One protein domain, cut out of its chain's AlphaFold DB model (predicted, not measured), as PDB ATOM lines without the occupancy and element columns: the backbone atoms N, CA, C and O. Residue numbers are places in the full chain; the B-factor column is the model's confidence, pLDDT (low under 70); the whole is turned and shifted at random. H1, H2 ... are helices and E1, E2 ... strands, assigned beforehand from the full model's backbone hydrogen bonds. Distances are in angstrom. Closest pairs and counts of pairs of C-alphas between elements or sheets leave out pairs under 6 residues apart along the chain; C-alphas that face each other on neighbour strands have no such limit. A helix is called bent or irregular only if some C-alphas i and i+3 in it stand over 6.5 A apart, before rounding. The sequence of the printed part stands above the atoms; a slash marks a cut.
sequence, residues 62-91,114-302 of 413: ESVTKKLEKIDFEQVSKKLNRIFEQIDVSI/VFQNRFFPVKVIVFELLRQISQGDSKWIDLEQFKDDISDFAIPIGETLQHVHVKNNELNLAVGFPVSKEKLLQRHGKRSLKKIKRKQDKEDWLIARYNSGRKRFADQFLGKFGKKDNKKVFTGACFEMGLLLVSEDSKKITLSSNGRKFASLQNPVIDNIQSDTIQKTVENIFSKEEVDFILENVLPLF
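This is residues 62 to 91 and 114 to 302 of the 413 residues of an uncharacterized protein of Candidatus Nitrosopumilus sediminis (UniProt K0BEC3). Helix H3 runs through the middle of a cluster of crossed helices, with H2, H4a, H6, H7 and H8 packed on it and the small hairpin of E3 and E4 beside it. From this core the long helix H6 reaches away with H5 packed across it, the hairpin of E1 and E2 points away elsewhere, and H10 packs on H8. The printed part has 219 residues and is mostly helix, with ten named helices and four named strands in the order H1 to H6, E1, E2, H7, E3, E4, H8 to H10; each sheet is one antiparallel pair. It is compact, with a radius of gyration of the C-alphas of 18.5 A and spans of 60 by 48 by 35 A.

H1, residues 62 to 65, begins with C-alpha 62 at (160.453, 154.695, 122.533). H2 is residues 73 to 84, and H3, residues 120 to 135, is 22.8 A long. H4, residues 143 to 163, was assigned as one helix by its hydrogen bonds but is bent, with C-alphas 153 and 156 6.6 A apart; its arms are H4a, residues 143 to 153, and H4b, residues 156 to 163, at a steep tilt of 39 degrees. H5 is residues 181 to 188, and H6, residues 199 to 222, is 34.1 A long. Then come E1, 224 to 228, E2, 231 to 235, H7, 237 to 240, E3, 244 to 246, E4, 252 to 255, H8, 257 to 264, and H9, 268 to 274. H10, residues 288 to 301, ends with C-alpha 301 at (153.149, 157.029, 163.134).

H3 is the hub. Its residues 123 to 130 touch H8, about perpendicular at 87 degrees, closest C-alphas Phe 127 and Ala 263, 4.8 A. It also touches H6 (Val 122 and Phe 221, 5.7 A) and H2 (Val 76 and Ser 134, 6.1 A), and only just touches H4a and H7, with 3 pairs of C-alphas within 8 A each. H5 touches H6 at 75 degrees, about perpendicular (Lys 181 and Tyr 210, 6.1 A). H10 only just touches H8, with 3 such pairs (Phe 262 and Glu 290, 6.8 A). H1 and H9 are each close to H4b but not clearly touching (Val 64 and Pro 156, 6.3 A; Ile 273 and Thr 160, 7.6 A). N 226 and O 233 of the hairpin E1 and E2, 2.8 A, and N 245 and O 254 of the hairpin E3 and E4, 2.8 A, are within hydrogen-bond range. Every O i to N i+4 pair is within range in H3, H5, H6, H8 and H9, against 7 of 8 in H2, 6 of 7 in H4a, 2 of 4 in H4b and 7 of 10 in H10; H1 and H7 are too short for such a pair.

The C-alphas farthest apart, of Ser 90 and Lys 197, are 60.3 A apart. Residues 92 to 113 are not printed, and C-alphas 91 and 114 are 28.4 A apart across the cut. The links H4 to H5 and H9 to H10 are long. The model's pLDDT is under 70 in residues 62 to 91, 114 to 117 and 188 to 195.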
ATOM      1  N   GLU A  62     161.909 154.813 122.761       41.84
ATOM      2  CA  GLU A  62     160.453 154.695 122.533       41.84
ATOM      3  C   GLU A  62     159.777 153.582 123.363       41.84
ATOM      4  O   GLU A  62     158.564 153.599 123.597       41.84
ATOM      5  N   SER A  63     160.545 152.589 123.821       40.78
ATOM      6  CA  SER A  63     160.053 151.502 124.674       40.78
ATOM      7  C   SER A  63     159.761 151.926 126.124       40.78
ATOM      8  O   SER A  63     158.908 151.316 126.776       40.78
ATOM      9  N   VAL A  64     160.420 152.980 126.622       42.94
ATOM     10  CA  VAL A  64     160.205 153.555 127.963       42.94
ATOM     11  C   VAL A  64     159.017 154.519 127.945       42.94
ATOM     12  O   VAL A  64     158.154 154.445 128.821       42.94
ATOM     13  N   THR A  65     158.908 155.351 126.905       43.72
ATOM     14  CA  THR A  65     157.793 156.298 126.724       43.72
ATOM     15  C   THR A  65     156.452 155.599 126.497       43.72
ATOM     16  O   THR A  65     155.434 156.076 126.987       43.72
ATOM     17  N   LYS A  66     156.422 154.414 125.866       43.97
ATOM     18  CA  LYS A  66     155.191 153.606 125.728       43.97
ATOM     19  C   LYS A  66     154.652 153.005 127.031       43.97
ATOM     20  O   LYS A  66     153.475 152.668 127.080       43.97
ATOM     21  N   LYS A  67     155.478 152.815 128.069       46.66
ATOM     22  CA  LYS A  67     155.024 152.293 129.380       46.66
ATOM     23  C   LYS A  67     154.638 153.395 130.368       46.66
ATOM     24  O   LYS A  67     153.888 153.129 131.302       46.66
ATOM     25  N   LEU A  68     155.134 154.610 130.155       48.69
ATOM     26  CA  LEU A  68     154.794 155.810 130.916       48.69
ATOM     27  C   LEU A  68     153.760 156.638 130.142       48.69
ATOM     28  O   LEU A  68     153.959 157.831 129.929       48.69
ATOM     29  N   GLU A  69     152.674 156.007 129.677       53.03
ATOM     30  CA  GLU A  69     151.572 156.743 129.050       53.03
ATOM     31  C   GLU A  69     151.158 157.919 129.949       53.03
ATOM     32  O   GLU A  69     151.053 157.774 131.172       53.03
ATOM     33  N   LYS A  70     150.942 159.093 129.341       51.09
ATOM     34  CA  LYS A  70     150.437 160.279 130.040       51.09
ATOM     35  C   LYS A  70     149.140 159.915 130.755       51.09
ATOM     36  O   LYS A  70     148.125 159.623 130.125       51.09
ATOM     37  N   ILE A  71     149.183 159.939 132.081       50.44
ATOM     38  CA  ILE A  71     148.003 159.736 132.910       50.44
ATOM     39  C   ILE A  71     147.316 161.089 133.038       50.44
ATOM     40  O   ILE A  71     147.882 162.037 133.576       50.44
ATOM     41  N   ASP A  72     146.089 161.180 132.535       55.81
ATOM     42  CA  ASP A  72     145.223 162.331 132.774       55.81
ATOM     43  C   ASP A  72     144.758 162.300 134.239       55.81
ATOM     44  O   ASP A  72     143.777 161.641 134.601       55.81
ATOM     45  N   PHE A  73     145.507 162.989 135.101       49.34
ATOM     46  CA  PHE A  73     145.240 163.095 136.536       49.34
ATOM     47  C   PHE A  73     143.855 163.677 136.848       49.34
ATOM     48  O   PHE A  73     143.260 163.328 137.871       49.34
ATOM     49  N   GLU A  74     143.306 164.522 135.974       50.97
ATOM     50  CA  GLU A  74     141.990 165.120 136.176       50.97
ATOM     51  C   GLU A  74     140.873 164.098 135.902       50.97
ATOM     52  O   GLU A  74     139.909 163.998 136.671       50.97
ATOM     53  N   GLN A  75     141.025 163.274 134.860       56.81
ATOM     54  CA  GLN A  75     140.133 162.134 134.609       56.81
ATOM     55  C   GLN A  75     140.239 161.057 135.687       56.81
ATOM     56  O   GLN A  75     139.209 160.542 136.136       56.81
ATOM     57  N   VAL A  76     141.459 160.740 136.123       54.41
ATOM     58  CA  VAL A  76     141.710 159.795 137.216       54.41
ATOM     59  C   VAL A  76     141.016 160.282 138.488       54.41
ATOM     60  O   VAL A  76     140.187 159.558 139.031       54.41
ATOM     61  N   SER A  77     141.212 161.539 138.892       50.66
ATOM     62  CA  SER A  77     140.541 162.141 140.055       50.66
ATOM     63  C   SER A  77     139.005 162.066 139.971       50.66
ATOM     64  O   SER A  77     138.342 161.618 140.912       50.66
ATOM     65  N   LYS A  78     138.410 162.395 138.812       58.91
ATOM     66  CA  LYS A  78     136.949 162.319 138.599       58.91
ATOM     67  C   LYS A  78     136.404 160.886 138.657       58.91
ATOM     68  O   LYS A  78     135.332 160.667 139.225       58.91
ATOM     69  N   LYS A  79     137.111 159.904 138.084       61.53
ATOM     70  CA  LYS A  79     136.714 158.483 138.135       61.53
ATOM     71  C   LYS A  79     136.868 157.916 139.548       61.53
ATOM     72  O   LYS A  79     136.007 157.166 140.004       61.53
ATOM     73  N   LEU A  80     137.912 158.323 140.262       56.62
ATOM     74  CA  LEU A  80     138.188 157.881 141.623       56.62
ATOM     75  C   LEU A  80     137.156 158.382 142.624       56.62
ATOM     76  O   LEU A  80     136.707 157.585 143.440       56.62
ATOM     77  N   ASN A  81     136.712 159.638 142.531       58.25
ATOM     78  CA  ASN A  81     135.636 160.131 143.398       58.25
ATOM     79  C   ASN A  81     134.371 159.262 143.264       58.25
ATOM     80  O   ASN A  81     133.798 158.873 144.275       58.25
ATOM     81  N   ARG A  82     134.023 158.809 142.050       61.19
ATOM     82  CA  ARG A  82     132.896 157.877 141.831       61.19
ATOM     83  C   ARG A  82     133.134 156.467 142.386       61.19
ATOM     84  O   ARG A  82     132.214 155.866 142.930       61.19
ATOM     85  N   ILE A  83     134.346 155.922 142.242       59.62
ATOM     86  CA  ILE A  83     134.712 154.593 142.778       59.62
ATOM     87  C   ILE A  83     134.752 154.616 144.317       59.62
ATOM     88  O   ILE A  83     134.437 153.617 144.968       59.62
ATOM     89  N   PHE A  84     135.133 155.753 144.905       56.69
ATOM     90  CA  PHE A  84     135.368 155.897 146.339       56.69
ATOM     91  C   PHE A  84     134.199 156.485 147.132       56.69
ATOM     92  O   PHE A  84     134.123 156.201 148.322       56.69
ATOM     93  N   GLU A  85     133.238 157.174 146.509       57.88
ATOM     94  CA  GLU A  85     131.918 157.460 147.107       57.88
ATOM     95  C   GLU A  85     131.159 156.168 147.475       57.88
ATOM     96  O   GLU A  85     130.309 156.169 148.359       57.88
ATOM     97  N   GLN A  86     131.510 155.040 146.846       51.31
ATOM     98  CA  GLN A  86     130.996 153.701 147.163       51.31
ATOM     99  C   GLN A  86     131.820 152.958 148.231       51.31
ATOM    100  O   GLN A  86     131.573 151.779 148.509       51.31
ATOM    101  N   ILE A  87     132.849 153.591 148.801       49.78
ATOM    102  CA  ILE A  87     133.453 153.113 150.041       49.78
ATOM    103  C   ILE A  87     132.631 153.719 151.166       49.78
ATOM    104  O   ILE A  87     132.849 154.861 151.563       49.78
ATOM    105  N   ASP A  88     131.695 152.925 151.684       44.28
ATOM    106  CA  ASP A  88     131.162 153.166 153.013       44.28
ATOM    107  C   ASP A  88     132.362 153.283 153.965       44.28
ATOM    108  O   ASP A  88     133.211 152.389 154.055       44.28
ATOM    109  N   VAL A  89     132.485 154.440 154.612       43.97
ATOM    110  CA  VAL A  89     133.598 154.796 155.508       43.97
ATOM    111  C   VAL A  89     133.570 153.921 156.779       43.97
ATOM    112  O   VAL A  89     134.422 154.051 157.651       43.97
ATOM    113  N   SER A  90     132.641 152.964 156.861       40.19
ATOM    114  CA  SER A  90     132.479 151.992 157.936       40.19
ATOM    115  C   SER A  90     133.368 150.743 157.833       40.19
ATOM    116  O   SER A  90     133.063 149.738 158.480       40.19
ATOM    117  N   ILE A  91     134.454 150.735 157.050       43.81
ATOM    118  CA  ILE A  91     135.449 149.659 157.186       43.81
ATOM    119  C   ILE A  91     136.306 149.966 158.419       43.81
ATOM    120  O   ILE A  91     137.418 150.492 158.330       43.81
ATOM    121  N   VAL A 114     163.888 149.938 158.321       60.44
ATOM    122  CA  VAL A 114     163.821 148.670 157.566       60.44
ATOM    123  C   VAL A 114     163.646 148.883 156.050       60.44
ATOM    124  O   VAL A 114     164.012 148.012 155.256       60.44
ATOM    125  N   PHE A 115     163.196 150.066 155.617       59.00
ATOM    126  CA  PHE A 115     162.934 150.384 154.201       59.00
ATOM    127  C   PHE A 115     164.079 151.074 153.463       59.00
ATOM    128  O   PHE A 115     163.849 151.725 152.450       59.00
ATOM    129  N   GLN A 116     165.315 150.955 153.959       54.19
ATOM    130  CA  GLN A 116     166.507 151.520 153.312       54.19
ATOM    131  C   GLN A 116     166.331 152.969 152.822       54.19
ATOM    132  O   GLN A 116     166.902 153.360 151.804       54.19
ATOM    133  N   ASN A 117     165.649 153.796 153.623       63.78
ATOM    134  CA  ASN A 117     165.976 155.220 153.713       63.78
ATOM    135  C   ASN A 117     165.276 156.134 152.700       63.78
ATOM    136  O   ASN A 117     165.763 157.242 152.500       63.78
ATOM    137  N   ARG A 118     164.176 155.702 152.061       84.94
ATOM    138  CA  ARG A 118     163.540 156.464 150.970       84.94
ATOM    139  C   ARG A 118     162.007 156.474 151.045       84.94
ATOM    140  O   ARG A 118     161.393 155.420 151.188       84.94
ATOM    141  N   PHE A 119     161.401 157.646 150.893       91.12
ATOM    142  CA  PHE A 119     159.972 157.857 150.670       91.12
ATOM    143  C   PHE A 119     159.606 157.786 149.183       91.12
ATOM    144  O   PHE A 119     158.512 157.339 148.850       91.12
ATOM    145  N   PHE A 120     160.490 158.201 148.269       94.44
ATOM    146  CA  PHE A 120     160.104 158.341 146.859       94.44
ATOM    147  C   PHE A 120     159.635 157.033 146.180       94.44
ATOM    148  O   PHE A 120     158.606 157.047 145.504       94.44
ATOM    149  N   PRO A 121     160.260 155.863 146.422       94.62
ATOM    150  CA  PRO A 121     159.721 154.581 145.961       94.62
ATOM    151  C   PRO A 121     158.284 154.298 146.428       94.62
ATOM    152  O   PRO A 121     157.494 153.742 145.671       94.62
ATOM    153  N   VAL A 122     157.920 154.710 147.648       94.94
ATOM    154  CA  VAL A 122     156.557 154.555 148.188       94.94
ATOM    155  C   VAL A 122     155.567 155.370 147.367       94.94
ATOM    156  O   VAL A 122     154.504 154.863 147.013       94.94
ATOM    157  N   LYS A 123     155.937 156.607 147.013       95.19
ATOM    158  CA  LYS A 123     155.123 157.474 146.160       95.19
ATOM    159  C   LYS A 123     154.835 156.827 144.804       95.19
ATOM    160  O   LYS A 123     153.680 156.793 144.392       95.19
ATOM    161  N   VAL A 124     155.849 156.244 144.158       95.06
ATOM    162  CA  VAL A 124     155.683 155.521 142.881       95.06
ATOM    163  C   VAL A 124     154.731 154.328 143.021       95.06
ATOM    164  O   VAL A 124     153.895 154.101 142.152       95.06
ATOM    165  N   ILE A 125     154.814 153.585 144.126       95.94
ATOM    166  CA  ILE A 125     153.954 152.418 144.374       95.94
ATOM    167  C   ILE A 125     152.492 152.818 144.535       95.94
ATOM    168  O   ILE A 125     151.626 152.231 143.889       95.94
ATOM    169  N   VAL A 126     152.197 153.805 145.388       95.00
ATOM    170  CA  VAL A 126     150.804 154.227 145.596       95.00
ATOM    171  C   VAL A 126     150.225 154.896 144.351       95.00
ATOM    172  O   VAL A 126     149.031 154.765 144.097       95.00
ATOM    173  N   PHE A 127     151.071 155.547 143.552       92.44
ATOM    174  CA  PHE A 127     150.706 156.103 142.256       92.44
ATOM    175  C   PHE A 127     150.314 155.016 141.246       92.44
ATOM    176  O   PHE A 127     149.233 155.079 140.664       92.44
ATOM    177  N   GLU A 128     151.134 153.977 141.079       93.19
ATOM    178  CA  GLU A 128     150.815 152.860 140.180       93.19
ATOM    179  C   GLU A 128     149.575 152.088 140.650       93.19
ATOM    180  O   GLU A 128     148.725 151.720 139.841       93.19
ATOM    181  N   LEU A 129     149.410 151.903 141.965       93.88
ATOM    182  CA  LEU A 129     148.210 151.269 142.506       93.88
ATOM    183  C   LEU A 129     146.955 152.092 142.186       93.88
ATOM    184  O   LEU A 129     145.932 151.536 141.782       93.88
ATOM    185  N   LEU A 130     147.039 153.421 142.325       90.56
ATOM    186  CA  LEU A 130     145.967 154.338 141.944       90.56
ATOM    187  C   LEU A 130     145.630 154.200 140.457       90.56
ATOM    188  O   LEU A 130     144.452 154.125 140.097       90.56
ATOM    189  N   ARG A 131     146.654 154.130 139.600       87.12
ATOM    190  CA  ARG A 131     146.507 153.964 138.152       87.12
ATOM    191  C   ARG A 131     145.790 152.660 137.806       87.12
ATOM    192  O   ARG A 131     144.806 152.705 137.072       87.12
ATOM    193  N   GLN A 132     146.211 151.525 138.369       90.25
ATOM    194  CA  GLN A 132     145.568 150.230 138.109       90.25
ATOM    195  C   GLN A 132     144.111 150.199 138.572       90.25
ATOM    196  O   GLN A 132     143.242 149.766 137.818       90.25
ATOM    197  N   ILE A 133     143.817 150.727 139.767       88.31
ATOM    198  CA  ILE A 133     142.437 150.851 140.270       88.31
ATOM    199  C   ILE A 133     141.596 151.736 139.342       88.31
ATOM    200  O   ILE A 133     140.434 151.440 139.079       88.31
ATOM    201  N   SER A 134     142.181 152.819 138.829       81.88
ATOM    202  CA  SER A 134     141.491 153.749 137.929       81.88
ATOM    203  C   SER A 134     141.239 153.154 136.549       81.88
ATOM    204  O   SER A 134     140.291 153.558 135.883       81.88
ATOM    205  N   GLN A 135     142.072 152.226 136.085       83.50
ATOM    206  CA  GLN A 135     141.928 151.601 134.769       83.50
ATOM    207  C   GLN A 135     141.065 150.336 134.807       83.50
ATOM    208  O   GLN A 135     140.357 150.069 133.840       83.50
ATOM    209  N   GLY A 136     141.093 149.590 135.911       80.81
ATOM    210  CA  GLY A 136     140.331 148.357 136.076       80.81
ATOM    211  C   GLY A 136     138.869 148.554 136.483       80.81
ATOM    212  O   GLY A 136     138.403 149.662 136.759       80.81
ATOM    213  N   ASP A 137     138.163 147.424 136.565       72.31
ATOM    214  CA  ASP A 137     136.778 147.332 137.055       72.31
ATOM    215  C   ASP A 137     136.700 147.027 138.563       72.31
ATOM    216  O   ASP A 137     135.639 147.129 139.181       72.31
ATOM    217  N   SER A 138     137.824 146.640 139.178       82.12
ATOM    218  CA  SER A 138     137.923 146.299 140.599       82.12
ATOM    219  C   SER A 138     138.813 147.288 141.342       82.12
ATOM    220  O   SER A 138     139.951 147.538 140.958       82.12
ATOM    221  N   LYS A 139     138.323 147.762 142.491       83.12
ATOM    222  CA  LYS A 139     139.107 148.553 143.457       83.12
ATOM    223  C   LYS A 139     140.108 147.732 144.273       83.12
ATOM    224  O   LYS A 139     140.960 148.303 144.950       83.12
ATOM    225  N   TRP A 140     139.962 146.410 144.256       90.19
ATOM    226  CA  TRP A 140     140.821 145.465 144.958       90.19
ATOM    227  C   TRP A 140     141.776 144.810 143.971       90.19
ATOM    228  O   TRP A 140     141.319 144.171 143.019       90.19
ATOM    229  N   ILE A 141     143.072 144.930 144.241       92.94
ATOM    230  CA  ILE A 141     144.150 144.360 143.431       92.94
ATOM    231  C   ILE A 141     144.780 143.196 144.196       92.94
ATOM    232  O   ILE A 141     144.957 143.286 145.411       92.94
ATOM    233  N   ASP A 142     145.083 142.094 143.512       94.44
ATOM    234  CA  ASP A 142     145.806 140.970 144.117       94.44
ATOM    235  C   ASP A 142     147.227 141.399 144.511       94.44
ATOM    236  O   ASP A 142     147.959 141.964 143.699       94.44
ATOM    237  N   LEU A 143     147.610 141.165 145.769       93.12
ATOM    238  CA  LEU A 143     148.876 141.639 146.328       93.12
ATOM    239  C   LEU A 143     150.083 141.008 145.631       93.12
ATOM    240  O   LEU A 143     151.058 141.709 145.374       93.12
ATOM    241  N   GLU A 144     150.053 139.702 145.364       93.56
ATOM    242  CA  GLU A 144     151.209 139.012 144.786       93.56
ATOM    243  C   GLU A 144     151.349 139.342 143.299       93.56
ATOM    244  O   GLU A 144     152.462 139.618 142.857       93.56
ATOM    245  N   GLN A 145     150.238 139.453 142.564       94.69
ATOM    246  CA  GLN A 145     150.273 139.974 141.195       94.69
ATOM    247  C   GLN A 145     150.821 141.408 141.159       94.69
ATOM    248  O   GLN A 145     151.721 141.716 140.379       94.69
ATOM    249  N   PHE A 146     150.343 142.276 142.057       96.06
ATOM    250  CA  PHE A 146     150.784 143.669 142.088       96.06
ATOM    251  C   PHE A 146     152.274 143.812 142.407       96.06
ATOM    252  O   PHE A 146     152.910 144.729 141.899       96.06
ATOM    253  N   LYS A 147     152.866 142.912 143.209       95.81
ATOM    254  CA  LYS A 147     154.319 142.899 143.471       95.81
ATOM    255  C   LYS A 147     155.142 142.695 142.202       95.81
ATOM    256  O   LYS A 147     156.214 143.298 142.071       95.81
ATOM    257  N   ASP A 148     154.672 141.843 141.299       94.69
ATOM    258  CA  ASP A 148     155.333 141.623 140.019       94.69
ATOM    259  C   ASP A 148     155.143 142.829 139.102       94.69
ATOM    260  O   ASP A 148     156.139 143.380 138.622       94.69
ATOM    261  N   ASP A 149     153.906 143.313 138.977       94.25
ATOM    262  CA  ASP A 149     153.567 144.465 138.139       94.25
ATOM    263  C   ASP A 149     154.347 145.722 138.556       94.25
ATOM    264  O   ASP A 149     154.971 146.383 137.723       94.25
ATOM    265  N   ILE A 150     154.387 146.032 139.857       95.19
ATOM    266  CA  ILE A 150     155.081 147.218 140.370       95.19
ATOM    267  C   ILE A 150     156.595 147.111 140.210       95.19
ATOM    268  O   ILE A 150     157.270 148.112 139.985       95.19
ATOM    269  N   SER A 151     157.148 145.899 140.284       94.69
ATOM    270  CA  SER A 151     158.569 145.677 140.025       94.69
ATOM    271  C   SER A 151     158.907 145.947 138.560       94.69
ATOM    272  O   SER A 151     159.924 146.581 138.279       94.69
ATOM    273  N   ASP A 152     158.059 145.501 137.631       90.75
ATOM    274  CA  ASP A 152     158.228 145.740 136.195       90.75
ATOM    275  C   ASP A 152     157.999 147.207 135.807       90.75
ATOM    276  O   ASP A 152     158.695 147.723 134.929       90.75
ATOM    277  N   PHE A 153     157.082 147.890 136.490       89.81
ATOM    278  CA  PHE A 153     156.845 149.326 136.346       89.81
ATOM    279  C   PHE A 153     158.020 150.168 136.873       89.81
ATOM    280  O   PHE A 153     158.430 151.147 136.252       89.81
ATOM    281  N   ALA A 154     158.618 149.765 137.996       93.06
ATOM    282  CA  ALA A 154     159.659 150.529 138.681       93.06
ATOM    283  C   ALA A 154     161.048 150.465 138.015       93.06
ATOM    284  O   ALA A 154     161.841 151.391 138.191       93.06
ATOM    285  N   ILE A 155     161.369 149.407 137.257       91.50
ATOM    286  CA  ILE A 155     162.665 149.273 136.560       91.50
ATOM    287  C   ILE A 155     162.940 150.451 135.604       91.50
ATOM    288  O   ILE A 155     163.956 151.123 135.793       91.50
ATOM    289  N   PRO A 156     162.087 150.741 134.599       86.00
ATOM    290  CA  PRO A 156     162.353 151.826 133.651       86.00
ATOM    291  C   PRO A 156     162.376 153.206 134.323       86.00
ATOM    292  O   PRO A 156     163.168 154.068 133.934       86.00
ATOM    293  N   ILE A 157     161.584 153.404 135.383       89.75
ATOM    294  CA  ILE A 157     161.637 154.616 136.214       89.75
ATOM    295  C   ILE A 157     163.023 154.742 136.852       89.75
ATOM    296  O   ILE A 157     163.717 155.734 136.644       89.75
ATOM    297  N   GLY A 158     163.481 153.709 137.562       90.06
ATOM    298  CA  GLY A 158     164.797 153.696 138.200       90.06
ATOM    299  C   GLY A 158     165.962 153.847 137.218       90.06
ATOM    300  O   GLY A 158     167.036 154.313 137.597       90.06
ATOM    301  N   GLU A 159     165.792 153.467 135.955       87.00
ATOM    302  CA  GLU A 159     166.793 153.693 134.913       87.00
ATOM    303  C   GLU A 159     166.805 155.134 134.412       87.00
ATOM    304  O   GLU A 159     167.889 155.708 134.307       87.00
ATOM    305  N   THR A 160     165.629 155.722 134.204       84.94
ATOM    306  CA  THR A 160     165.456 157.128 133.816       84.94
ATOM    307  C   THR A 160     166.019 158.067 134.882       84.94
ATOM    308  O   THR A 160     166.807 158.967 134.588       84.94
ATOM    309  N   LEU A 161     165.719 157.791 136.153       89.06
ATOM    310  CA  LEU A 161     166.149 158.594 137.298       89.06
ATOM    311  C   LEU A 161     167.667 158.631 137.516       89.06
ATOM    312  O   LEU A 161     168.146 159.467 138.273       89.06
ATOM    313  N   GLN A 162     168.451 157.772 136.857       87.00
ATOM    314  CA  GLN A 162     169.922 157.857 136.911       87.00
ATOM    315  C   GLN A 162     170.480 159.069 136.170       87.00
ATOM    316  O   GLN A 162     171.665 159.376 136.299       87.00
ATOM    317  N   HIS A 163     169.643 159.718 135.369       86.06
ATOM    318  CA  HIS A 163     170.005 160.881 134.579       86.06
ATOM    319  C   HIS A 163     169.346 162.170 135.086       86.06
ATOM    320  O   HIS A 163     169.625 163.238 134.544       86.06
ATOM    321  N   VAL A 164     168.512 162.069 136.125       87.06
ATOM    322  CA  VAL A 164     167.819 163.193 136.756       87.06
ATOM    323  C   VAL A 164     168.506 163.524 138.079       87.06
ATOM    324  O   VAL A 164     168.746 162.643 138.904       87.06
ATOM    325  N   HIS A 165     168.811 164.800 138.280       90.69
ATOM    326  CA  HIS A 165     169.501 165.322 139.455       90.69
ATOM    327  C   HIS A 165     168.586 166.268 140.226       90.69
ATOM    328  O   HIS A 165     167.790 166.992 139.630       90.69
ATOM    329  N   VAL A 166     168.726 166.294 141.548       90.12
ATOM    330  CA  VAL A 166     168.032 167.270 142.391       90.12
ATOM    331  C   VAL A 166     168.916 168.501 142.523       90.12
ATOM    332  O   VAL A 166     170.102 168.401 142.842       90.12
ATOM    333  N   LYS A 167     168.355 169.676 142.251       87.50
ATOM    334  CA  LYS A 167     169.080 170.942 142.335       87.50
ATOM    335  C   LYS A 167     169.664 171.116 143.738       87.50
ATOM    336  O   LYS A 167     168.987 170.910 144.739       87.50
ATOM    337  N   ASN A 168     170.936 171.502 143.795       83.44
ATOM    338  CA  ASN A 168     171.703 171.714 145.024       83.44
ATOM    339  C   ASN A 168     171.865 170.487 145.943       83.44
ATOM    340  O   ASN A 168     172.422 170.657 147.017       83.44
ATOM    341  N   ASN A 169     171.448 169.274 145.560       84.12
ATOM    342  CA  ASN A 169     171.446 168.114 146.456       84.12
ATOM    343  C   ASN A 169     172.043 166.868 145.776       84.12
ATOM    344  O   ASN A 169     171.603 166.462 144.704       84.12
ATOM    345  N   GLU A 170     173.017 166.214 146.416       85.50
ATOM    346  CA  GLU A 170     173.760 165.058 145.870       85.50
ATOM    347  C   GLU A 170     172.993 163.716 145.995       85.50
ATOM    348  O   GLU A 170     173.571 162.623 146.047       85.50
ATOM    349  N   LEU A 171     171.661 163.763 146.084       86.19
ATOM    350  CA  LEU A 171     170.826 162.569 146.174       86.19
ATOM    351  C   LEU A 171     170.681 161.868 144.820       86.19
ATOM    352  O   LEU A 171     170.182 162.423 143.845       86.19
ATOM    353  N   ASN A 172     171.005 160.575 144.794       87.81
ATOM    354  CA  ASN A 172     170.716 159.714 143.651       87.81
ATOM    355  C   ASN A 172     169.262 159.214 143.705       87.81
ATOM    356  O   ASN A 172     168.920 158.384 144.556       87.81
ATOM    357  N   LEU A 173     168.417 159.684 142.786       89.56
ATOM    358  CA  LEU A 173     166.991 159.335 142.699       89.56
ATOM    359  C   LEU A 173     166.726 157.858 142.381       89.56
ATOM    360  O   LEU A 173     165.713 157.314 142.807       89.56
ATOM    361  N   ALA A 174     167.652 157.182 141.700       90.00
ATOM    362  CA  ALA A 174     167.503 155.777 141.326       90.00
ATOM    363  C   ALA A 174     167.749 154.793 142.485       90.00
ATOM    364  O   ALA A 174     167.510 153.591 142.351       90.00
ATOM    365  N   VAL A 175     168.269 155.261 143.623       86.75
ATOM    366  CA  VAL A 175     168.504 154.397 144.788       86.75
ATOM    367  C   VAL A 175     167.168 153.933 145.370       86.75
ATOM    368  O   VAL A 175     166.274 154.730 145.623       86.75
ATOM    369  N   GLY A 176     167.069 152.626 145.618       86.88
ATOM    370  CA  GLY A 176     165.848 151.965 146.082       86.88
ATOM    371  C   GLY A 176     165.093 151.250 144.962       86.88
ATOM    372  O   GLY A 176     164.395 150.285 145.248       86.88
ATOM    373  N   PHE A 177     165.293 151.631 143.697       92.00
ATOM    374  CA  PHE A 177     164.614 151.007 142.561       92.00
ATOM    375  C   PHE A 177     165.299 149.707 142.095       92.00
ATOM    376  O   PHE A 177     166.528 149.568 142.201       92.00
ATOM    377  N   PRO A 178     164.526 148.743 141.559       92.50
ATOM    378  CA  PRO A 178     165.077 147.577 140.882       92.50
ATOM    379  C   PRO A 178     165.785 147.986 139.580       92.50
ATOM    380  O   PRO A 178     165.606 149.084 139.061       92.50
ATOM    381  N   VAL A 179     166.613 147.091 139.043       89.19
ATOM    382  CA  VAL A 179     167.390 147.324 137.816       89.19
ATOM    383  C   VAL A 179     167.181 146.193 136.818       89.19
ATOM    384  O   VAL A 179     166.960 145.048 137.223       89.19
ATOM    385  N   SER A 180     167.281 146.502 135.525       88.44
ATOM    386  CA  SER A 180     167.178 145.509 134.452       88.44
ATOM    387  C   SER A 180     168.315 144.480 134.485       88.44
ATOM    388  O   SER A 180     169.375 144.682 135.098       88.44
ATOM    389  N   LYS A 181     168.104 143.349 133.802       86.50
ATOM    390  CA  LYS A 181     169.116 142.290 133.665       86.50
ATOM    391  C   LYS A 181     170.337 142.800 132.901       86.50
ATOM    392  O   LYS A 181     171.469 142.509 133.281       86.50
ATOM    393  N   GLU A 182     170.112 143.612 131.879       84.44
ATOM    394  CA  GLU A 182     171.116 144.245 131.030       84.44
ATOM    395  C   GLU A 182     172.030 145.137 131.874       84.44
ATOM    396  O   GLU A 182     173.258 145.039 131.812       84.44
ATOM    397  N   LYS A 183     171.441 145.947 132.757       83.81
ATOM    398  CA  LYS A 183     172.191 146.834 133.650       83.81
ATOM    399  C   LYS A 183     172.942 146.074 134.740       83.81
ATOM    400  O   LYS A 183     174.062 146.446 135.097       83.81
ATOM    401  N   LEU A 184     172.377 144.975 135.245       84.19
ATOM    402  CA  LEU A 184     173.087 144.063 136.147       84.19
ATOM    403  C   LEU A 184     174.289 143.407 135.462       84.19
ATOM    404  O   LEU A 184     175.358 143.330 136.069       84.19
ATOM    405  N   LEU A 185     174.144 142.989 134.202       78.88
ATOM    406  CA  LEU A 185     175.241 142.465 133.390       78.88
ATOM    407  C   LEU A 185     176.338 143.510 133.185       78.88
ATOM    408  O   LEU A 185     177.509 143.188 133.353       78.88
ATOM    409  N   GLN A 186     175.988 144.763 132.897       78.81
ATOM    410  CA  GLN A 186     176.976 145.840 132.776       78.81
ATOM    411  C   GLN A 186     177.730 146.078 134.095       78.81
ATOM    412  O   GLN A 186     178.959 146.159 134.095       78.81
ATOM    413  N   ARG A 187     177.017 146.120 135.233       74.31
ATOM    414  CA  ARG A 187     177.605 146.368 136.565       74.31
ATOM    415  C   ARG A 187     178.469 145.213 137.075       74.31
ATOM    416  O   ARG A 187     179.537 145.434 137.638       74.31
ATOM    417  N   HIS A 188     178.016 143.973 136.902       67.31
ATOM    418  CA  HIS A 188     178.639 142.792 137.513       67.31
ATOM    419  C   HIS A 188     179.426 141.917 136.528       67.31
ATOM    420  O   HIS A 188     180.184 141.031 136.946       67.31
ATOM    421  N   GLY A 189     179.304 142.183 135.226       55.25
ATOM    422  CA  GLY A 189     179.786 141.323 134.147       55.25
ATOM    423  C   GLY A 189     181.299 141.162 134.050       55.25
ATOM    424  O   GLY A 189     181.761 140.171 133.490       55.25
ATOM    425  N   LYS A 190     182.093 142.069 134.637       53.66
ATOM    426  CA  LYS A 190     183.564 142.017 134.521       53.66
ATOM    427  C   LYS A 190     184.305 141.450 135.736       53.66
ATOM    428  O   LYS A 190     185.400 140.930 135.550       53.66
ATOM    429  N   ARG A 191     183.766 141.517 136.960       53.56
ATOM    430  CA  ARG A 191     184.466 141.047 138.184       53.56
ATOM    431  C   ARG A 191     183.744 139.895 138.890       53.56
ATOM    432  O   ARG A 191     184.391 138.916 139.248       53.56
ATOM    433  N   SER A 192     182.418 139.955 139.031       59.19
ATOM    434  CA  SER A 192     181.634 138.938 139.755       59.19
ATOM    435  C   SER A 192     181.445 137.651 138.942       59.19
ATOM    436  O   SER A 192     181.556 136.557 139.486       59.19
ATOM    437  N   LEU A 193     181.258 137.766 137.621       61.75
ATOM    438  CA  LEU A 193     181.076 136.612 136.728       61.75
ATOM    439  C   LEU A 193     182.388 135.928 136.305       61.75
ATOM    440  O   LEU A 193     182.339 134.841 135.737       61.75
ATOM    441  N   LYS A 194     183.567 136.520 136.565       61.16
ATOM    442  CA  LYS A 194     184.869 135.904 136.220       61.16
ATOM    443  C   LYS A 194     185.158 134.632 137.026       61.16
ATOM    444  O   LYS A 194     185.835 133.744 136.525       61.16
ATOM    445  N   LYS A 195     184.629 134.535 138.253       64.88
ATOM    446  CA  LYS A 195     184.793 133.363 139.132       64.88
ATOM    447  C   LYS A 195     183.854 132.205 138.774       64.88
ATOM    448  O   LYS A 195     184.118 131.066 139.144       64.88
ATOM    449  N   ILE A 196     182.779 132.489 138.041       71.25
ATOM    450  CA  ILE A 196     181.798 131.494 137.615       71.25
ATOM    451  C   ILE A 196     182.260 130.923 136.270       71.25
ATOM    452  O   ILE A 196     182.310 131.635 135.269       71.25
ATOM    453  N   LYS A 197     182.658 129.646 136.242       70.94
ATOM    454  CA  LYS A 197     183.275 129.035 135.050       70.94
ATOM    455  C   LYS A 197     182.252 128.628 133.987       70.94
ATOM    456  O   LYS A 197     182.532 128.759 132.799       70.94
ATOM    457  N   ARG A 198     181.075 128.144 134.393       76.50
ATOM    458  CA  ARG A 198     180.041 127.657 133.469       76.50
ATOM    459  C   ARG A 198     179.125 128.795 133.034       76.50
ATOM    460  O   ARG A 198     178.793 129.669 133.828       76.50
ATOM    461  N   LYS A 199     178.712 128.778 131.765       76.56
ATOM    462  CA  LYS A 199     177.791 129.778 131.206       76.56
ATOM    463  C   LYS A 199     176.424 129.734 131.902       76.56
ATOM    464  O   LYS A 199     175.930 130.790 132.267       76.56
ATOM    465  N   GLN A 200     175.890 128.532 132.139       79.44
ATOM    466  CA  GLN A 200     174.596 128.340 132.802       79.44
ATOM    467  C   GLN A 200     174.576 128.963 134.204       79.44
ATOM    468  O   GLN A 200     173.738 129.805 134.487       79.44
ATOM    469  N   ASP A 201     175.584 128.675 135.028       81.12
ATOM    470  CA  ASP A 201     175.698 129.231 136.381       81.12
ATOM    471  C   ASP A 201     175.738 130.778 136.398       81.12
ATOM    472  O   ASP A 201     175.299 131.405 137.363       81.12
ATOM    473  N   LYS A 202     176.265 131.426 135.343       77.31
ATOM    474  CA  LYS A 202     176.249 132.900 135.219       77.31
ATOM    475  C   LYS A 202     174.846 133.424 134.954       77.31
ATOM    476  O   LYS A 202     174.479 134.474 135.477       77.31
ATOM    477  N   GLU A 203     174.105 132.717 134.111       81.06
ATOM    478  CA  GLU A 203     172.733 133.048 133.753       81.06
ATOM    479  C   GLU A 203     171.801 132.838 134.950       81.06
ATOM    480  O   GLU A 203     171.073 133.758 135.321       81.06
ATOM    481  N   ASP A 204     171.938 131.711 135.649       84.38
ATOM    482  CA  ASP A 204     171.204 131.414 136.881       84.38
ATOM    483  C   ASP A 204     171.502 132.453 137.972       84.38
ATOM    484  O   ASP A 204     170.587 132.965 138.623       84.38
ATOM    485  N   TRP A 205     172.775 132.840 138.142       85.31
ATOM    486  CA  TRP A 205     173.165 133.897 139.077       85.31
ATOM    487  C   TRP A 205     172.538 135.250 138.719       85.31
ATOM    488  O   TRP A 205     172.049 135.960 139.602       85.31
ATOM    489  N   LEU A 206     172.533 135.616 137.433       84.44
ATOM    490  CA  LEU A 206     171.939 136.867 136.969       84.44
ATOM    491  C   LEU A 206     170.429 136.882 137.216       84.44
ATOM    492  O   LEU A 206     169.909 137.870 137.738       84.44
ATOM    493  N   ILE A 207     169.739 135.789 136.881       87.44
ATOM    494  CA  ILE A 207     168.304 135.617 137.120       87.44
ATOM    495  C   ILE A 207     168.010 135.718 138.619       87.44
ATOM    496  O   ILE A 207     167.128 136.478 139.018       87.44
ATOM    497  N   ALA A 208     168.787 135.037 139.463       87.50
ATOM    498  CA  ALA A 208     168.637 135.107 140.911       87.50
ATOM    499  C   ALA A 208     168.843 136.535 141.442       87.50
ATOM    500  O   ALA A 208     168.071 137.002 142.283       87.50
ATOM    501  N   ARG A 209     169.849 137.264 140.941       87.50
ATOM    502  CA  ARG A 209     170.129 138.642 141.369       87.50
ATOM    503  C   ARG A 209     169.039 139.614 140.928       87.50
ATOM    504  O   ARG A 209     168.632 140.460 141.724       87.50
ATOM    505  N   TYR A 210     168.560 139.465 139.699       90.62
ATOM    506  CA  TYR A 210     167.445 140.227 139.148       90.62
ATOM    507  C   TYR A 210     166.162 140.009 139.961       90.62
ATOM    508  O   TYR A 210     165.591 140.968 140.484       90.62
ATOM    509  N   ASN A 211     165.778 138.748 140.183       91.88
ATOM    510  CA  ASN A 211     164.597 138.390 140.973       91.88
ATOM    511  C   ASN A 211     164.728 138.844 142.434       91.88
ATOM    512  O   ASN A 211     163.767 139.330 143.024       91.88
ATOM    513  N   SER A 212     165.927 138.748 143.019       90.12
ATOM    514  CA  SER A 212     166.200 139.244 144.372       90.12
ATOM    515  C   SER A 212     166.031 140.762 144.481       90.12
ATOM    516  O   SER A 212     165.502 141.231 145.486       90.12
ATOM    517  N   GLY A 213     166.443 141.525 143.462       90.44
ATOM    518  CA  GLY A 213     166.241 142.974 143.400       90.44
ATOM    519  C   GLY A 213     164.763 143.357 143.331       90.44
ATOM    520  O   GLY A 213     164.314 144.162 144.145       90.44
ATOM    521  N   ARG A 214     164.004 142.722 142.424       94.69
ATOM    522  CA  ARG A 214     162.541 142.890 142.304       94.69
ATOM    523  C   ARG A 214     161.833 142.583 143.619       94.69
ATOM    524  O   ARG A 214     161.151 143.435 144.181       94.69
ATOM    525  N   LYS A 215     162.089 141.393 144.170       92.81
ATOM    526  CA  LYS A 215     161.500 140.949 145.435       92.81
ATOM    527  C   LYS A 215     161.838 141.894 146.582       92.81
ATOM    528  O   LYS A 215     160.959 142.215 147.369       92.81
ATOM    529  N   ARG A 216     163.093 142.349 146.683       90.12
ATOM    530  CA  ARG A 216     163.504 143.306 147.717       90.12
ATOM    531  C   ARG A 216     162.711 144.605 147.599       90.12
ATOM    532  O   ARG A 216     162.194 145.056 148.611       90.12
ATOM    533  N   PHE A 217     162.618 145.178 146.401       93.12
ATOM    534  CA  PHE A 217     161.858 146.404 146.167       93.12
ATOM    535  C   PHE A 217     160.394 146.247 146.601       93.12
ATOM    536  O   PHE A 217     159.915 147.021 147.428       93.12
ATOM    537  N   ALA A 218     159.721 145.201 146.117       94.19
ATOM    538  CA  ALA A 218     158.317 144.964 146.418       94.19
ATOM    539  C   ALA A 218     158.082 144.653 147.909       94.19
ATOM    540  O   ALA A 218     157.271 145.305 148.558       94.19
ATOM    541  N   ASP A 219     158.832 143.723 148.504       90.50
ATOM    542  CA  ASP A 219     158.649 143.362 149.916       90.50
ATOM    543  C   ASP A 219     159.007 144.511 150.874       90.50
ATOM    544  O   ASP A 219     158.436 144.587 151.961       90.50
ATOM    545  N   GLN A 220     159.957 145.382 150.516       88.19
ATOM    546  CA  GLN A 220     160.337 146.518 151.361       88.19
ATOM    547  C   GLN A 220     159.357 147.679 151.218       88.19
ATOM    548  O   GLN A 220     158.807 148.134 152.214       88.19
ATOM    549  N   PHE A 221     159.134 148.183 150.007       91.88
ATOM    550  CA  PHE A 221     158.392 149.431 149.846       91.88
ATOM    551  C   PHE A 221     156.878 149.223 149.761       91.88
ATOM    552  O   PHE A 221     156.133 150.020 150.326       91.88
ATOM    553  N   LEU A 222     156.405 148.146 149.128       92.06
ATOM    554  CA  LEU A 222     154.980 147.802 149.118       92.06
ATOM    555  C   LEU A 222     154.629 147.027 150.389       92.06
ATOM    556  O   LEU A 222     153.830 147.482 151.207       92.06
ATOM    557  N   GLY A 223     155.281 145.881 150.571       88.38
ATOM    558  CA  GLY A 223     155.128 145.039 151.743       88.38
ATOM    559  C   GLY A 223     154.669 143.618 151.476       88.38
ATOM    560  O   GLY A 223     154.460 143.188 150.343       88.38
ATOM    561  N   LYS A 224     154.520 142.861 152.560       86.62
ATOM    562  CA  LYS A 224     154.134 141.451 152.545       86.62
ATOM    563  C   LYS A 224     153.288 141.085 153.753       86.62
ATOM    564  O   LYS A 224     153.422 141.664 154.832       86.62
ATOM    565  N   PHE A 225     152.466 140.065 153.554       85.44
ATOM    566  CA  PHE A 225     151.730 139.396 154.613       85.44
ATOM    567  C   PHE A 225     152.618 138.382 155.345       85.44
ATOM    568  O   PHE A 225     153.393 137.647 154.730       85.44
ATOM    569  N   GLY A 226     152.467 138.308 156.664       81.06
ATOM    570  CA  GLY A 226     153.109 137.322 157.519       81.06
ATOM    571  C   GLY A 226     152.268 136.973 158.746       81.06
ATOM    572  O   GLY A 226     151.192 137.526 158.989       81.06
ATOM    573  N   LYS A 227     152.778 136.029 159.540       78.50
ATOM    574  CA  LYS A 227     152.230 135.673 160.852       78.50
ATOM    575  C   LYS A 227     153.323 135.829 161.904       78.50
ATOM    576  O   LYS A 227     154.403 135.270 161.731       78.50
ATOM    577  N   LYS A 228     153.038 136.561 162.982       70.94
ATOM    578  CA  LYS A 228     153.907 136.699 164.161       70.94
ATOM    579  C   LYS A 228     153.056 136.473 165.405       70.94
ATOM    580  O   LYS A 228     151.990 137.072 165.511       70.94
ATOM    581  N   ASP A 229     153.471 135.569 166.288       74.88
ATOM    582  CA  ASP A 229     152.744 135.223 167.521       74.88
ATOM    583  C   ASP A 229     151.247 134.926 167.288       74.88
ATOM    584  O   ASP A 229     150.366 135.435 167.978       74.88
ATOM    585  N   ASN A 230     150.946 134.139 166.243       73.31
ATOM    586  CA  ASN A 230     149.591 133.817 165.761       73.31
ATOM    587  C   ASN A 230     148.723 135.013 165.323       73.31
ATOM    588  O   ASN A 230     147.553 134.830 164.984       73.31
ATOM    589  N   LYS A 231     149.289 136.219 165.237       74.00
ATOM    590  CA  LYS A 231     148.632 137.409 164.690       74.00
ATOM    591  C   LYS A 231     149.039 137.626 163.237       74.00
ATOM    592  O   LYS A 231     150.190 137.412 162.850       74.00
ATOM    593  N   LYS A 232     148.072 138.050 162.424       75.44
ATOM    594  CA  LYS A 232     148.303 138.525 161.057       75.44
ATOM    595  C   LYS A 232     149.098 139.827 161.125       75.44
ATOM    596  O   LYS A 232     148.683 140.748 161.821       75.44
ATOM    597  N   VAL A 233     150.213 139.895 160.408       78.38
ATOM    598  CA  VAL A 233     151.076 141.077 160.372       78.38
ATOM    599  C   VAL A 233     151.367 141.446 158.927       78.38
ATOM    600  O   VAL A 233     151.661 140.578 158.107       78.38
ATOM    601  N   PHE A 234     151.303 142.740 158.637       81.75
ATOM    602  CA  PHE A 234     151.757 143.316 157.381       81.75
ATOM    603  C   PHE A 234     152.991 144.161 157.663       81.75
ATOM    604  O   PHE A 234     152.982 144.995 158.563       81.75
ATOM    605  N   THR A 235     154.056 143.905 156.912       82.44
ATOM    606  CA  THR A 235     155.309 144.673 156.968       82.44
ATOM    607  C   THR A 235     155.545 145.303 155.614       82.44
ATOM    608  O   THR A 235     155.200 144.674 154.615       82.44
ATOM    609  N   GLY A 236     156.173 146.469 155.554       85.75
ATOM    610  CA  GLY A 236     156.378 147.187 154.293       85.75
ATOM    611  C   GLY A 236     156.023 148.656 154.420       85.75
ATOM    612  O   GLY A 236     155.111 148.994 155.171       85.75
ATOM    613  N   ALA A 237     156.714 149.524 153.683       88.50
ATOM    614  CA  ALA A 237     156.573 150.965 153.854       88.50
ATOM    615  C   ALA A 237     155.130 151.431 153.618       88.50
ATOM    616  O   ALA A 237     154.577 152.132 154.456       88.50
ATOM    617  N   CYS A 238     154.472 150.974 152.548       90.44
ATOM    618  CA  CYS A 238     153.085 151.354 152.274       90.44
ATOM    619  C   CYS A 238     152.105 150.923 153.387       90.44
ATOM    620  O   CYS A 238     151.168 151.660 153.694       90.44
ATOM    621  N   PHE A 239     152.315 149.758 154.012       87.31
ATOM    622  CA  PHE A 239     151.492 149.307 155.142       87.31
ATOM    623  C   PHE A 239     151.796 150.078 156.425       87.31
ATOM    624  O   PHE A 239     150.877 150.545 157.093       87.31
ATOM    625  N   GLU A 240     153.074 150.241 156.758       85.25
ATOM    626  CA  GLU A 240     153.507 150.901 157.994       85.25
ATOM    627  C   GLU A 240     153.232 152.407 157.985       85.25
ATOM    628  O   GLU A 240     152.973 152.986 159.033       85.25
ATOM    629  N   MET A 241     153.196 153.031 156.805       87.06
ATOM    630  CA  MET A 241     152.773 154.424 156.617       87.06
ATOM    631  C   MET A 241     151.242 154.586 156.551       87.06
ATOM    632  O   MET A 241     150.744 155.683 156.307       87.06
ATOM    633  N   GLY A 242     150.473 153.502 156.722       86.56
ATOM    634  CA  GLY A 242     149.009 153.541 156.720       86.56
ATOM    635  C   GLY A 242     148.390 153.909 155.370       86.56
ATOM    636  O   GLY A 242     147.276 154.435 155.326       86.56
ATOM    637  N   LEU A 243     149.090 153.658 154.260       90.38
ATOM    638  CA  LEU A 243     148.654 154.042 152.912       90.38
ATOM    639  C   LEU A 243     147.774 152.975 152.245       90.38
ATOM    640  O   LEU A 243     147.084 153.266 151.271       90.38
ATOM    641  N   LEU A 244     147.752 151.750 152.773       90.38
ATOM    642  CA  LEU A 244     147.011 150.627 152.194       90.38
ATOM    643  C   LEU A 244     145.963 150.060 153.145       90.38
ATOM    644  O   LEU A 244     146.102 150.106 154.366       90.38
ATOM    645  N   LEU A 245     144.933 149.472 152.545       86.88
ATOM    646  CA  LEU A 245     143.970 148.585 153.180       86.88
ATOM    647  C   LEU A 245     144.118 147.187 152.586       86.88
ATOM    648  O   LEU A 245     144.546 147.030 151.441       86.88
ATOM    649  N   VAL A 246     143.725 146.179 153.356       86.25
ATOM    650  CA  VAL A 246     143.780 144.772 152.956       86.25
ATOM    651  C   VAL A 246     142.386 144.163 153.060       86.25
ATOM    652  O   VAL A 246     141.639 144.485 153.982       86.25
ATOM    653  N   SER A 247     142.036 143.278 152.130       84.94
ATOM    654  CA  SER A 247     140.827 142.457 152.202       84.94
ATOM    655  C   SER A 247     140.867 141.467 153.377       84.94
ATOM    656  O   SER A 247     141.930 141.115 153.896       84.94
ATOM    657  N   GLU A 248     139.702 140.952 153.776       75.88
ATOM    658  CA  GLU A 248     139.570 139.996 154.891       75.88
ATOM    659  C   GLU A 248     140.418 138.724 154.705       75.88
ATOM    660  O   GLU A 248     141.048 138.219 155.648       75.88
ATOM    661  N   ASP A 249     140.496 138.234 153.465       80.06
ATOM    662  CA  ASP A 249     141.296 137.068 153.079       80.06
ATOM    663  C   ASP A 249     142.807 137.351 153.026       80.06
ATOM    664  O   ASP A 249     143.597 136.423 152.854       80.06
ATOM    665  N   SER A 250     143.216 138.605 153.245       80.06
ATOM    666  CA  SER A 250     144.611 139.048 153.295       80.06
ATOM    667  C   SER A 250     145.378 138.926 151.974       80.06
ATOM    668  O   SER A 250     146.606 138.998 151.982       80.06
ATOM    669  N   LYS A 251     144.671 138.743 150.852       86.75
ATOM    670  CA  LYS A 251     145.272 138.552 149.524       86.75
ATOM    671  C   LYS A 251     145.175 139.773 148.629       86.75
ATOM    672  O   LYS A 251     145.978 139.904 147.714       86.75
ATOM    673  N   LYS A 252     144.203 140.651 148.869       91.06
ATOM    674  CA  LYS A 252     143.974 141.828 148.038       91.06
ATOM    675  C   LYS A 252     144.234 143.100 148.816       91.06
ATOM    676  O   LYS A 252     144.007 143.167 150.023       91.06
ATOM    677  N   ILE A 253     144.683 144.115 148.099       92.50
ATOM    678  CA  ILE A 253     144.974 145.439 148.630       92.50
ATOM    679  C   ILE A 253     144.193 146.515 147.886       92.50
ATOM    680  O   ILE A 253     143.764 146.336 146.746       92.50
ATOM    681  N   THR A 254     144.011 147.645 148.557       91.88
ATOM    682  CA  THR A 254     143.523 148.891 147.966       91.88
ATOM    683  C   THR A 254     144.121 150.079 148.722       91.88
ATOM    684  O   THR A 254     144.785 149.900 149.745       91.88
ATOM    685  N   LEU A 255     143.908 151.300 148.237       89.19
ATOM    686  CA  LEU A 255     144.407 152.510 148.892       89.19
ATOM    687  C   LEU A 255     143.527 152.903 150.087       89.19
ATOM    688  O   LEU A 255     142.299 152.989 149.973       89.19
ATOM    689  N   SER A 256     144.158 153.224 151.216       88.25
ATOM    690  CA  SER A 256     143.492 153.883 152.347       88.25
ATOM    691  C   SER A 256     143.132 155.334 152.003       88.25
ATOM    692  O   SER A 256     143.545 155.852 150.968       88.25
ATOM    693  N   SER A 257     142.393 156.034 152.868       84.81
ATOM    694  CA  SER A 257     142.136 157.474 152.679       84.81
ATOM    695  C   SER A 257     143.433 158.284 152.571       84.81
ATOM    696  O   SER A 257     143.558 159.130 151.686       84.81
ATOM    697  N   ASN A 258     144.426 157.955 153.401       88.75
ATOM    698  CA  ASN A 258     145.754 158.561 153.359       88.75
ATOM    699  C   ASN A 258     146.510 158.169 152.085       88.75
ATOM    700  O   ASN A 258     147.069 159.037 151.422       88.75
ATOM    701  N   GLY A 259     146.464 156.892 151.691       91.62
ATOM    702  CA  GLY A 259     147.068 156.423 150.442       91.62
ATOM    703  C   GLY A 259     146.504 157.117 149.211       91.62
ATOM    704  O   GLY A 259     147.266 157.533 148.346       91.62
ATOM    705  N   ARG A 260     145.180 157.308 149.155       87.56
ATOM    706  CA  ARG A 260     144.511 158.034 148.067       87.56
ATOM    707  C   ARG A 260     144.940 159.489 148.010       87.56
ATOM    708  O   ARG A 260     145.299 159.959 146.933       87.56
ATOM    709  N   LYS A 261     144.917 160.185 149.155       89.12
ATOM    710  CA  LYS A 261     145.358 161.581 149.240       89.12
ATOM    711  C   LYS A 261     146.793 161.692 148.736       89.12
ATOM    712  O   LYS A 261     147.030 162.427 147.788       89.12
ATOM    713  N   PHE A 262     147.709 160.894 149.283       93.69
ATOM    714  CA  PHE A 262     149.120 160.936 148.910       93.69
ATOM    715  C   PHE A 262     149.373 160.590 147.441       93.69
ATOM    716  O   PHE A 262     150.109 161.301 146.764       93.69
ATOM    717  N   ALA A 263     148.745 159.531 146.921       91.50
ATOM    718  CA  ALA A 263     148.891 159.122 145.525       91.50
ATOM    719  C   ALA A 263     148.410 160.198 144.539       91.50
ATOM    720  O   ALA A 263     148.978 160.318 143.459       91.50
ATOM    721  N   SER A 264     147.398 160.980 144.923       87.81
ATOM    722  CA  SER A 264     146.775 161.994 144.062       87.81
ATOM    723  C   SER A 264     147.496 163.345 144.060       87.81
ATOM    724  O   SER A 264     147.177 164.190 143.228       87.81
ATOM    725  N   LEU A 265     148.432 163.583 144.985       90.06
ATOM    726  CA  LEU A 265     149.233 164.810 144.978       90.06
ATOM    727  C   LEU A 265     150.163 164.826 143.759       90.06
ATOM    728  O   LEU A 265     150.752 163.797 143.420       90.06
ATOM    729  N   GLN A 266     150.321 165.992 143.133       89.38
ATOM    730  CA  GLN A 266     151.305 166.188 142.069       89.38
ATOM    731  C   GLN A 266     152.716 165.999 142.619       89.38
ATOM    732  O   GLN A 266     153.005 166.388 143.756       89.38
ATOM    733  N   ASN A 267     153.579 165.386 141.814       93.06
ATOM    734  CA  ASN A 267     154.940 165.085 142.217       93.06
ATOM    735  C   ASN A 267     155.921 165.556 141.137       93.06
ATOM    736  O   ASN A 267     155.892 165.011 140.034       93.06
ATOM    737  N   PRO A 268     156.853 166.473 141.463       92.38
ATOM    738  CA  PRO A 268     157.747 167.074 140.475       92.38
ATOM    739  C   PRO A 268     158.561 166.058 139.669       92.38
ATOM    740  O   PRO A 268     158.834 166.270 138.491       92.38
ATOM    741  N   VAL A 269     158.960 164.943 140.290       92.19
ATOM    742  CA  VAL A 269     159.771 163.915 139.631       92.19
ATOM    743  C   VAL A 269     158.921 163.048 138.709       92.19
ATOM    744  O   VAL A 269     159.350 162.774 137.590       92.19
ATOM    745  N   ILE A 270     157.738 162.619 139.159       90.38
ATOM    746  CA  ILE A 270     156.801 161.840 138.334       90.38
ATOM    747  C   ILE A 270     156.336 162.680 137.142       90.38
ATOM    748  O   ILE A 270     156.414 162.216 136.006       90.38
ATOM    749  N   ASP A 271     155.950 163.932 137.381       88.38
ATOM    750  CA  ASP A 271     155.498 164.848 136.333       88.38
ATOM    751  C   ASP A 271     156.606 165.078 135.291       88.38
ATOM    752  O   ASP A 271     156.355 165.046 134.084       88.38
ATOM    753  N   ASN A 272     157.860 165.219 135.739       87.94
ATOM    754  CA  ASN A 272     159.015 165.350 134.855       87.94
ATOM    755  C   ASN A 272     159.219 164.114 133.962       87.94
ATOM    756  O   ASN A 272     159.409 164.261 132.756       87.94
ATOM    757  N   ILE A 273     159.151 162.894 134.509       85.12
ATOM    758  CA  ILE A 273     159.354 161.668 133.710       85.12
ATOM    759  C   ILE A 273     158.156 161.306 132.818       85.12
ATOM    760  O   ILE A 273     158.312 160.488 131.915       85.12
ATOM    761  N   GLN A 274     156.978 161.887 133.064       81.25
ATOM    762  CA  GLN A 274     155.789 161.751 132.211       81.25
ATOM    763  C   GLN A 274     155.673 162.849 131.144       81.25
ATOM    764  O   GLN A 274     154.782 162.797 130.290       81.25
ATOM    765  N   SER A 275     156.531 163.866 131.204       77.62
ATOM    766  CA  SER A 275     156.555 164.938 130.214       77.62
ATOM    767  C   SER A 275     157.087 164.442 128.863       77.62
ATOM    768  O   SER A 275     157.800 163.443 128.786       77.62
ATOM    769  N   ASP A 276     156.757 165.161 127.785       75.44
ATOM    770  CA  ASP A 276     157.293 164.844 126.451       75.44
ATOM    771  C   ASP A 276     158.821 165.043 126.396       75.44
ATOM    772  O   ASP A 276     159.506 164.389 125.612       75.44
ATOM    773  N   THR A 277     159.351 165.909 127.272       78.62
ATOM    774  CA  THR A 277     160.766 166.267 127.363       78.62
ATOM    775  C   THR A 277     161.246 166.210 128.812       78.62
ATOM    776  O   THR A 277     161.006 167.131 129.593       78.62
ATOM    777  N   ILE A 278     162.011 165.171 129.157       81.62
ATOM    778  CA  ILE A 278     162.541 165.003 130.516       81.62
ATOM    779  C   ILE A 278     163.652 166.011 130.803       81.62
ATOM    780  O   ILE A 278     164.711 166.011 130.165       81.62
ATOM    781  N   GLN A 279     163.449 166.804 131.851       86.25
ATOM    782  CA  GLN A 279     164.460 167.686 132.414       86.25
ATOM    783  C   GLN A 279     165.484 166.876 133.216       86.25
ATOM    784  O   GLN A 279     165.143 166.049 134.067       86.25
ATOM    785  N   LYS A 280     166.772 167.148 132.984       88.81
ATOM    786  CA  LYS A 280     167.892 166.539 133.730       88.81
ATOM    787  C   LYS A 280     167.986 167.007 135.176       88.81
ATOM    788  O   LYS A 280     168.694 166.382 135.968       88.81
ATOM    789  N   THR A 281     167.312 168.097 135.515       90.19
ATOM    790  CA  THR A 281     167.340 168.695 136.842       90.19
ATOM    791  C   THR A 281     165.921 168.967 137.302       90.19
ATOM    792  O   THR A 281     165.139 169.559 136.571       90.19
ATOM    793  N   VAL A 282     165.613 168.544 138.523       90.94
ATOM    794  CA  VAL A 282     164.377 168.876 139.236       90.94
ATOM    795  C   VAL A 282     164.722 169.716 140.457       90.94
ATOM    796  O   VAL A 282     165.795 169.555 141.039       90.94
ATOM    797  N   GLU A 283     163.826 170.613 140.862       90.56
ATOM    798  CA  GLU A 283     164.068 171.430 142.054       90.56
ATOM    799  C   GLU A 283     164.005 170.594 143.335       90.56
ATOM    800  O   GLU A 283     164.928 170.649 144.141       90.56
ATOM    801  N   ASN A 284     162.958 169.779 143.488       91.25
ATOM    802  CA  ASN A 284     162.708 168.954 144.669       91.25
ATOM    803  C   ASN A 284     162.172 167.573 144.270       91.25
ATOM    804  O   ASN A 284     161.637 167.397 143.176       91.25
ATOM    805  N   ILE A 285     162.305 166.590 145.167       94.50
ATOM    806  CA  ILE A 285     161.762 165.236 144.957       94.50
ATOM    807  C   ILE A 285     160.255 165.203 145.214       94.50
ATOM    808  O   ILE A 285     159.500 164.592 144.461       94.50
ATOM    809  N   PHE A 286     159.839 165.859 146.293       95.25
ATOM    810  CA  PHE A 286     158.453 165.988 146.711       95.25
ATOM    811  C   PHE A 286     157.980 167.423 146.510       95.25
ATOM    812  O   PHE A 286     158.754 168.365 146.698       95.25
ATOM    813  N   SER A 287     156.712 167.585 146.131       93.88
ATOM    814  CA  SER A 287     156.042 168.880 146.216       93.88
ATOM    815  C   SER A 287     155.842 169.275 147.678       93.88
ATOM    816  O   SER A 287     155.953 168.456 148.596       93.88
ATOM    817  N   LYS A 288     155.528 170.546 147.910       92.06
ATOM    818  CA  LYS A 288     155.273 171.053 149.254       92.06
ATOM    819  C   LYS A 288     154.087 170.336 149.904       92.06
ATOM    820  O   LYS A 288     154.185 169.901 151.043       92.06
ATOM    821  N   GLU A 289     153.011 170.130 149.152       93.75
ATOM    822  CA  GLU A 289     151.813 169.434 149.614       93.75
ATOM    823  C   GLU A 289     152.120 167.984 150.019       93.75
ATOM    824  O   GLU A 289     151.511 167.447 150.947       93.75
ATOM    825  N   GLU A 290     153.070 167.334 149.338       95.56
ATOM    826  CA  GLU A 290     153.541 165.996 149.698       95.56
ATOM    827  C   GLU A 290     154.387 166.001 150.969       95.56
ATOM    828  O   GLU A 290     154.214 165.117 151.810       95.56
ATOM    829  N   VAL A 291     155.274 166.987 151.129       95.00
ATOM    830  CA  VAL A 291     156.063 167.156 152.355       95.00
ATOM    831  C   VAL A 291     155.135 167.398 153.544       95.00
ATOM    832  O   VAL A 291     155.235 166.676 154.537       95.00
ATOM    833  N   ASP A 292     154.181 168.321 153.420       94.75
ATOM    834  CA  ASP A 292     153.179 168.608 154.451       94.75
ATOM    835  C   ASP A 292     152.370 167.348 154.787       94.75
ATOM    836  O   ASP A 292     152.235 166.975 155.954       94.75
ATOM    837  N   PHE A 293     151.918 166.606 153.768       95.00
ATOM    838  CA  PHE A 293     151.222 165.340 153.979       95.00
ATOM    839  C   PHE A 293     152.061 164.345 154.793       95.00
ATOM    840  O   PHE A 293     151.536 163.739 155.732       95.00
ATOM    841  N   ILE A 294     153.340 164.162 154.445       93.69
ATOM    842  CA  ILE A 294     154.237 163.219 155.128       93.69
ATOM    843  C   ILE A 294     154.457 163.654 156.579       93.69
ATOM    844  O   ILE A 294     154.335 162.822 157.480       93.69
ATOM    845  N   LEU A 295     154.732 164.937 156.819       92.12
ATOM    846  CA  LEU A 295     154.962 165.473 158.162       92.12
ATOM    847  C   LEU A 295     153.721 165.364 159.059       92.12
ATOM    848  O   LEU A 295     153.859 165.108 160.250       92.12
ATOM    849  N   GLU A 296     152.521 165.526 158.503       93.25
ATOM    850  CA  GLU A 296     151.271 165.525 159.272       93.25
ATOM    851  C   GLU A 296     150.643 164.139 159.453       93.25
ATOM    852  O   GLU A 296     149.988 163.890 160.461       93.25
ATOM    853  N   ASN A 297     150.786 163.239 158.473       89.50
ATOM    854  CA  ASN A 297     150.004 161.996 158.420       89.50
ATOM    855  C   ASN A 297     150.858 160.731 158.513       89.50
ATOM    856  O   ASN A 297     150.345 159.687 158.915       89.50
ATOM    857  N   VAL A 298     152.134 160.804 158.121       89.00
ATOM    858  CA  VAL A 298     153.038 159.646 158.107       89.00
ATOM    859  C   VAL A 298     153.992 159.699 159.290       89.00
ATOM    860  O   VAL A 298     154.076 158.737 160.047       89.00
ATOM    861  N   LEU A 299     154.691 160.818 159.476       88.75
ATOM    862  CA  LEU A 299     155.712 160.976 160.507       88.75
ATOM    863  C   LEU A 299     155.195 160.713 161.940       88.75
ATOM    864  O   LEU A 299     155.899 160.012 162.670       88.75
ATOM    865  N   PRO A 300     153.969 161.124 162.336       88.25
ATOM    866  CA  PRO A 300     153.442 160.840 163.677       88.25
ATOM    867  C   PRO A 300     153.216 159.349 163.974       88.25
ATOM    868  O   PRO A 300     153.085 158.955 165.132       88.25
ATOM    869  N   LEU A 301     153.189 158.487 162.949       83.38
ATOM    870  CA  LEU A 301     153.149 157.029 163.134       83.38
ATOM    871  C   LEU A 301     154.489 156.472 163.652       83.38
ATOM    872  O   LEU A 301     154.560 155.316 164.074       83.38
ATOM    873  N   PHE A 302     155.543 157.295 163.647       83.94
ATOM    874  CA  PHE A 302     156.910 156.939 164.010       83.94
ATOM    875  C   PHE A 302     157.463 157.924 165.054       83.94
ATOM    876  O   PHE A 302     158.290 158.773 164.722       83.94
TER     877      PHE A 302